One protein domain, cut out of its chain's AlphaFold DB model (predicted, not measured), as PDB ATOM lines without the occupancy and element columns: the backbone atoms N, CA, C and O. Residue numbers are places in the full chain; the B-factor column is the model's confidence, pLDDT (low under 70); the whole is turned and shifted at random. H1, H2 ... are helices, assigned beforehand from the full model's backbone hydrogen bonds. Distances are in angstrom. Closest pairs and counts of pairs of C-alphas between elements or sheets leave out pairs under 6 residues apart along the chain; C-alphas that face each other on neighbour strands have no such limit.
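What this domain is: This is residues 2 to 59 of the 117 residues of an uncharacterized protein of Actinomadura coerulea (UniProt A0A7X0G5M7). One long helix, H1, makes an arm at one end of an extended rod; its last part, residues 15 to 21, packs on the short helix H3, while residues 2 to 14 of H1 stick out free. Beyond this meeting place the chain runs out through the small helix H2, turns back near Lys 38, and returns through a long stretch without a named element to H3, in a wide, open loop. The printed part has 58 residues with three named helices, in the order H1, H2, H3, and no named strand; the class is all helix. The whole is extended, with a radius of gyration of the C-alphas of 15.9 A and spans of 52 by 21 by 16 A.

Where its parts are: H1, the longest helix, is residues 2 to 21, and measures 28.4 A from its first C-alpha, that of Gln 2 at (151.793, 137.927, 157.482), to its last, that of Lys 21 at (124.630, 140.614, 165.169). H3 is residues 50 to 59, 14.1 A from first to last C-alpha, and ends with C-alpha 59 at (125.192, 137.291, 152.947). H2 is residues 26 to 33, 10.7 A from first to last C-alpha.

How they stand to each other: H1 touches H3 with residues 15 to 21 alone. Their closest C-alphas are those of Arg 18 and Phe 55, 5.4 A apart. The two helices stand at a steep tilt of 59 degrees and run opposite ways, with their centres 15.3 A apart. H2 touches no helix: H1 and H2 are apart, and H2 and H3 are apart. Residues 25 to 31, of which 26 to 31 belong to H2, stand free. In H1 and H2 every O i to N i+4 pair is within hydrogen-bond range; in H3 it is 5 of 6.

The domain as a whole: The two C-alphas farthest apart are those of Gln 2 and Lys 38, at 52.8 A. The C-alphas of the first and last printed residues, Gln 2 and Ala 59, are 27.0 A apart. Without the stretches that stand free, the body has 38 residues and spans 36 by 17 by 15 A. The link from H1 to H2 is tight, with 4 residues between them, and the link from H2 to H3 is long, with 16 residues, 34 to 49, whose C-alphas lie 10 to 25 A from the mean of all C-alphas. The printed part has no cut. The mean pLDDT of the printed part is 90.9, and no printed residue is under 70.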
ATOM      1  N   GLN A   2     152.546 137.536 156.271       70.38
ATOM      2  CA  GLN A   2     151.793 137.927 157.482       70.38
ATOM      3  C   GLN A   2     150.687 138.974 157.235       70.38
ATOM      4  O   GLN A   2     149.559 138.784 157.672       70.38
ATOM      5  N   GLN A   3     150.945 140.016 156.431       79.31
ATOM      6  CA  GLN A   3     149.915 141.009 156.072       79.31
ATOM      7  C   GLN A   3     148.722 140.405 155.303       79.31
ATOM      8  O   GLN A   3     147.587 140.848 155.460       79.31
ATOM      9  N   ARG A   4     148.945 139.374 154.472       80.00
ATOM     10  CA  ARG A   4     147.856 138.688 153.751       80.00
ATOM     11  C   ARG A   4     147.019 137.832 154.703       80.00
ATOM     12  O   ARG A   4     145.799 137.857 154.607       80.00
ATOM     13  N   GLN A   5     147.671 137.138 155.635       83.75
ATOM     14  CA  GLN A   5     147.004 136.356 156.676       83.75
ATOM     15  C   GLN A   5     146.170 137.245 157.611       83.75
ATOM     16  O   GLN A   5     145.029 136.899 157.908       83.75
ATOM     17  N   GLY A   6     146.702 138.405 158.012       88.56
ATOM     18  CA  GLY A   6     145.981 139.386 158.826       88.56
ATOM     19  C   GLY A   6     144.701 139.874 158.146       88.56
ATOM     20  O   GLY A   6     143.627 139.770 158.731       88.56
ATOM     21  N   ARG A   7     144.794 140.282 156.872       90.69
ATOM     22  CA  ARG A   7     143.626 140.727 156.088       90.69
ATOM     23  C   ARG A   7     142.565 139.640 155.919       90.69
ATOM     24  O   ARG A   7     141.376 139.931 156.008       90.69
ATOM     25  N   LEU A   8     142.974 138.390 155.686       91.12
ATOM     26  CA  LEU A   8     142.028 137.275 155.601       91.12
ATOM     27  C   LEU A   8     141.307 137.068 156.938       91.12
ATOM     28  O   LEU A   8     140.085 136.965 156.962       91.12
ATOM     29  N   ARG A   9     142.049 137.047 158.051       93.69
ATOM     30  CA  ARG A   9     141.471 136.864 159.386       93.69
ATOM     31  C   ARG A   9     140.491 137.983 159.736       93.69
ATOM     32  O   ARG A   9     139.383 137.696 160.168       93.69
ATOM     33  N   GLU A  10     140.872 139.233 159.499       95.38
ATOM     34  CA  GLU A  10     140.010 140.399 159.716       95.38
ATOM     35  C   GLU A  10     138.720 140.318 158.889       95.38
ATOM     36  O   GLU A  10     137.627 140.571 159.404       95.38
ATOM     37  N   ARG A  11     138.823 139.902 157.617       92.81
ATOM     38  CA  ARG A  11     137.645 139.711 156.770       92.81
ATOM     39  C   ARG A  11     136.719 138.636 157.337       92.81
ATOM     40  O   ARG A  11     135.517 138.871 157.401       92.81
ATOM     41  N   LEU A  12     137.259 137.495 157.765       95.19
ATOM     42  CA  LEU A  12     136.465 136.406 158.343       95.19
ATOM     43  C   LEU A  12     135.776 136.828 159.648       95.19
ATOM     44  O   LEU A  12     134.590 136.556 159.820       95.19
ATOM     45  N   GLU A  13     136.470 137.551 160.529       96.19
ATOM     46  CA  GLU A  13     135.867 138.077 161.763       96.19
ATOM     47  C   GLU A  13     134.801 139.139 161.482       96.19
ATOM     48  O   GLU A  13     133.787 139.196 162.172       96.19
ATOM     49  N   THR A  14     134.974 139.945 160.432       94.38
ATOM     50  CA  THR A  14     133.950 140.904 159.996       94.38
ATOM     51  C   THR A  14     132.683 140.187 159.535       94.38
ATOM     52  O   THR A  14     131.587 140.561 159.955       94.38
ATOM     53  N   ILE A  15     132.821 139.151 158.700       94.38
ATOM     54  CA  ILE A  15     131.683 138.356 158.217       94.38
ATOM     55  C   ILE A  15     130.970 137.693 159.399       94.38
ATOM     56  O   ILE A  15     129.763 137.864 159.580       94.38
ATOM     57  N   ARG A  16     131.734 137.021 160.269       94.69
ATOM     58  CA  ARG A  16     131.214 136.390 161.485       94.69
ATOM     59  C   ARG A  16     130.511 137.398 162.396       94.69
ATOM     60  O   ARG A  16     129.425 137.117 162.892       94.69
ATOM     61  N   GLY A  17     131.101 138.575 162.596       94.81
ATOM     62  CA  GLY A  17     130.550 139.635 163.433       94.81
ATOM     63  C   GLY A  17     129.236 140.206 162.897       94.81
ATOM     64  O   GLY A  17     128.338 140.481 163.688       94.81
ATOM     65  N   ARG A  18     129.093 140.355 161.573       93.31
ATOM     66  CA  ARG A  18     127.831 140.783 160.942       93.31
ATOM     67  C   ARG A  18     126.749 139.722 161.092       93.31
ATOM     68  O   ARG A  18     125.663 140.041 161.563       93.31
ATOM     69  N   ALA A  19     127.070 138.469 160.771       92.00
ATOM     70  CA  ALA A  19     126.135 137.356 160.903       92.00
ATOM     71  C   ALA A  19     125.641 137.190 162.351       92.00
ATOM     72  O   ALA A  19     124.442 137.086 162.584       92.00
ATOM     73  N   ALA A  20     126.546 137.253 163.335       93.12
ATOM     74  CA  ALA A  20     126.205 137.102 164.750       93.12
ATOM     75  C   ALA A  20     125.329 138.236 165.310       93.12
ATOM     76  O   ALA A  20     124.607 138.019 166.280       93.12
ATOM     77  N   LYS A  21     125.414 139.445 164.738       91.56
ATOM     78  CA  LYS A  21     124.630 140.614 165.169       91.56
ATOM     79  C   LYS A  21     123.302 140.762 164.430       91.56
ATOM     80  O   LYS A  21     122.436 141.485 164.909       91.56
ATOM     81  N   SER A  22     123.157 140.122 163.271       91.88
ATOM     82  CA  SER A  22     121.900 140.123 162.530       91.88
ATOM     83  C   SER A  22     120.821 139.320 163.257       91.88
ATOM     84  O   SER A  22     121.096 138.331 163.941       91.88
ATOM     85  N   SER A  23     119.576 139.749 163.096       90.31
ATOM     86  CA  SER A  23     118.404 139.060 163.616       90.31
ATOM     87  C   SER A  23     118.279 137.679 162.973       90.31
ATOM     88  O   SER A  23     118.507 137.511 161.775       90.31
ATOM     89  N   THR A  24     117.847 136.675 163.737       86.50
ATOM     90  CA  THR A  24     117.519 135.363 163.165       86.50
ATOM     91  C   THR A  24     116.149 135.385 162.494       86.50
ATOM     92  O   THR A  24     115.157 135.825 163.073       86.50
ATOM     93  N   TRP A  25     116.086 134.873 161.267       85.38
ATOM     94  CA  TRP A  25     114.853 134.806 160.478       85.38
ATOM     95  C   TRP A  25     114.188 133.432 160.504       85.38
ATOM     96  O   TRP A  25     113.130 133.270 159.907       85.38
ATOM     97  N   ARG A  26     114.764 132.445 161.205       84.06
ATOM     98  CA  ARG A  26     114.353 131.032 161.128       84.06
ATOM     99  C   ARG A  26     112.843 130.834 161.319       84.06
ATOM    100  O   ARG A  26     112.190 130.268 160.444       84.06
ATOM    101  N   THR A  27     112.274 131.343 162.410       82.31
ATOM    102  CA  THR A  27     110.833 131.218 162.691       82.31
ATOM    103  C   THR A  27     109.991 131.954 161.643       82.31
ATOM    104  O   THR A  27     109.043 131.391 161.100       82.31
ATOM    105  N   SER A  28     110.373 133.185 161.291       85.06
ATOM    106  CA  SER A  28     109.668 133.987 160.284       85.06
ATOM    107  C   SER A  28     109.665 133.304 158.917       85.06
ATOM    108  O   SER A  28     108.629 133.243 158.266       85.06
ATOM    109  N   THR A  29     110.791 132.724 158.495       87.19
ATOM    110  CA  THR A  29     110.908 132.035 157.202       87.19
ATOM    111  C   THR A  29     110.014 130.806 157.101       87.19
ATOM    112  O   THR A  29     109.455 130.570 156.037       87.19
ATOM    113  N   GLN A  30     109.792 130.069 158.195       88.31
ATOM    114  CA  GLN A  30     108.861 128.932 158.197       88.31
ATOM    115  C   GLN A  30     107.416 129.371 157.934       88.31
ATOM    116  O   GLN A  30     106.691 128.703 157.197       88.31
ATOM    117  N   VAL A  31     107.002 130.499 158.517       88.94
ATOM    118  CA  VAL A  31     105.672 131.078 158.281       88.94
ATOM    119  C   VAL A  31     105.580 131.627 156.860       88.94
ATOM    120  O   VAL A  31     104.647 131.294 156.136       88.94
ATOM    121  N   LEU A  32     106.572 132.412 156.435       90.81
ATOM    122  CA  LEU A  32     106.606 133.038 155.112       90.81
ATOM    123  C   LEU A  32     106.613 132.014 153.973       90.81
ATOM    124  O   LEU A  32     105.961 132.246 152.960       90.81
ATOM    125  N   PHE A  33     107.276 130.865 154.143       91.25
ATOM    126  CA  PHE A  33     107.303 129.806 153.132       91.25
ATOM    127  C   PHE A  33     105.900 129.269 152.807       91.25
ATOM    128  O   PHE A  33     105.607 128.943 151.662       91.25
ATOM    129  N   ARG A  34     104.996 129.242 153.795       90.12
ATOM    130  CA  ARG A  34     103.595 128.828 153.602       90.12
ATOM    131  C   ARG A  34     102.739 129.887 152.904       90.12
ATOM    132  O   ARG A  34     101.624 129.585 152.501       90.12
ATOM    133  N   LEU A  35     103.239 131.119 152.799       93.50
ATOM    134  CA  LEU A  35     102.552 132.267 152.202       93.50
ATOM    135  C   LEU A  35     103.068 132.596 150.794       93.50
ATOM    136  O   LEU A  35     102.666 133.605 150.215       93.50
ATOM    137  N   VAL A  36     103.966 131.772 150.249       95.50
ATOM    138  CA  VAL A  36     104.449 131.905 148.874       95.50
ATOM    139  C   VAL A  36     103.280 131.695 147.915       95.50
ATOM    140  O   VAL A  36     102.566 130.695 147.986       95.50
ATOM    141  N   ASN A  37     103.064 132.668 147.033       92.50
ATOM    142  CA  ASN A  37     102.003 132.607 146.038       92.50
ATOM    143  C   ASN A  37     102.375 131.666 144.874       92.50
ATOM    144  O   ASN A  37     103.492 131.162 144.774       92.50
ATOM    145  N   LYS A  38     101.431 131.459 143.950       93.88
ATOM    146  CA  LYS A  38     101.631 130.640 142.740       93.88
ATOM    147  C   LYS A  38     102.782 131.115 141.838       93.88
ATOM    148  O   LYS A  38     103.300 130.325 141.060       93.88
ATOM    149  N   ASP A  39     103.165 132.383 141.952       95.00
ATOM    150  CA  ASP A  39     104.231 133.009 141.172       95.00
ATOM    151  C   ASP A  39     105.599 132.886 141.878       95.00
ATOM    152  O   ASP A  39     106.606 133.398 141.392       95.00
ATOM    153  N   GLY A  40     105.658 132.196 143.026       94.44
ATOM    154  CA  GLY A  40     106.898 131.835 143.711       94.44
ATOM    155  C   GLY A  40     107.460 132.900 144.651       94.44
ATOM    156  O   GLY A  40     108.606 132.775 145.080       94.44
ATOM    157  N   PHE A  41     106.687 133.932 145.012       93.56
ATOM    158  CA  PHE A  41     107.144 134.975 145.934       93.56
ATOM    159  C   PHE A  41     106.164 135.257 147.081       93.56
ATOM    160  O   PHE A  41     104.973 134.958 147.016       93.56
ATOM    161  N   VAL A  42     106.682 135.869 148.148       94.25
ATOM    162  CA  VAL A  42     105.903 136.426 149.259       94.25
ATOM    163  C   VAL A  42     106.396 137.851 149.535       94.25
ATOM    164  O   VAL A  42     107.585 138.043 149.798       94.25
ATOM    165  N   PRO A  43     105.536 138.883 149.457       90.44
ATOM    166  CA  PRO A  43     105.936 140.237 149.809       90.44
ATOM    167  C   PRO A  43     106.101 140.349 151.329       90.44
ATOM    168  O   PRO A  43     105.175 140.073 152.091       90.44
ATOM    169  N   VAL A  44     107.277 140.785 151.781       88.69
ATOM    170  CA  VAL A  44     107.577 140.962 153.207       88.69
ATOM    171  C   VAL A  44     107.741 142.443 153.512       88.69
ATOM    172  O   VAL A  44     108.651 143.094 153.005       88.69
ATOM    173  N   ARG A  45     106.890 142.976 154.395       90.38
ATOM    174  CA  ARG A  45     107.091 144.292 155.008       90.38
ATOM    175  C   ARG A  45     107.550 144.088 156.445       90.38
ATOM    176  O   ARG A  45     106.771 143.656 157.286       90.38
ATOM    177  N   THR A  46     108.810 144.401 156.725       89.00
ATOM    178  CA  THR A  46     109.393 144.245 158.062       89.00
ATOM    179  C   THR A  46     110.298 145.419 158.419       89.00
ATOM    180  O   THR A  46     110.692 146.198 157.550       89.00
ATOM    181  N   ARG A  47     110.631 145.546 159.705       91.38
ATOM    182  CA  ARG A  47     111.664 146.467 160.187       91.38
ATOM    183  C   ARG A  47     113.002 145.736 160.197       91.38
ATOM    184  O   ARG A  47     113.082 144.625 160.706       91.38
ATOM    185  N   LEU A  48     114.030 146.376 159.648       91.50
ATOM    186  CA  LEU A  48     115.403 145.877 159.629       91.50
ATOM    187  C   LEU A  48     116.280 146.813 160.455       91.50
ATOM    188  O   LEU A  48     116.171 148.036 160.325       91.50
ATOM    189  N   SER A  49     117.149 146.249 161.288       93.81
ATOM    190  CA  SER A  49     118.228 147.002 161.927       93.81
ATOM    191  C   SER A  49     119.313 147.380 160.910       93.81
ATOM    192  O   SER A  49     119.340 146.900 159.771       93.81
ATOM    193  N   ARG A  50     120.251 148.238 161.325       93.69
ATOM    194  CA  ARG A  50     121.439 148.553 160.517       93.69
ATOM    195  C   ARG A  50     122.277 147.294 160.275       93.69
ATOM    196  O   ARG A  50     122.815 147.112 159.186       93.69
ATOM    197  N   GLU A  51     122.374 146.440 161.284       94.31
ATOM    198  CA  GLU A  51     123.114 145.183 161.273       94.31
ATOM    199  C   GLU A  51     122.475 144.176 160.311       94.31
ATOM    200  O   GLU A  51     123.194 143.549 159.533       94.31
ATOM    201  N   ASP A  52     121.140 144.092 160.286       93.19
ATOM    202  CA  ASP A  52     120.408 143.259 159.323       93.19
ATOM    203  C   ASP A  52     120.704 143.686 157.885       93.19
ATOM    204  O   ASP A  52     121.017 142.849 157.044       93.19
ATOM    205  N   LEU A  53     120.663 144.991 157.600       93.81
ATOM    206  CA  LEU A  53     120.967 145.517 156.266       93.81
ATOM    207  C   LEU A  53     122.416 145.227 155.858       93.81
ATOM    208  O   LEU A  53     122.669 144.805 154.730       93.81
ATOM    209  N   ALA A  54     123.369 145.418 156.775       93.19
ATOM    210  CA  ALA A  54     124.783 145.158 156.518       93.19
ATOM    211  C   ALA A  54     125.082 143.667 156.287       93.19
ATOM    212  O   ALA A  54     125.975 143.342 155.503       93.19
ATOM    213  N   PHE A  55     124.358 142.773 156.965       93.88
ATOM    214  CA  PHE A  55     124.433 141.335 156.736       93.88
ATOM    215  C   PHE A  55     123.790 140.953 155.397       93.88
ATOM    216  O   PHE A  55     124.459 140.375 154.544       93.88
ATOM    217  N   LEU A  56     122.530 141.336 155.166       92.81
ATOM    218  CA  LEU A  56     121.775 140.978 153.959       92.81
ATOM    219  C   LEU A  56     122.455 141.447 152.666       92.81
ATOM    220  O   LEU A  56     122.401 140.735 151.668       92.81
ATOM    221  N   ALA A  57     123.133 142.598 152.691       93.50
ATOM    222  CA  ALA A  57     123.834 143.146 151.531       93.50
ATOM    223  C   ALA A  57     125.015 142.292 151.028       93.50
ATOM    224  O   ALA A  57     125.460 142.505 149.904       93.50
ATOM    225  N   GLY A  58     125.553 141.379 151.846       92.06
ATOM    226  CA  GLY A  58     126.673 140.508 151.460       92.06
ATOM    227  C   GLY A  58     126.460 139.021 151.737       92.06
ATOM    228  O   GLY A  58     127.262 138.205 151.288       92.06
ATOM    229  N   ALA A  59     125.398 138.651 152.459       94.25
ATOM    230  CA  ALA A  59     125.192 137.291 152.947       94.25
ATOM    231  C   ALA A  59     125.186 136.250 151.821       94.25
ATOM    232  O   ALA A  59     125.766 135.179 151.974       94.25
TER     233      ALA A  59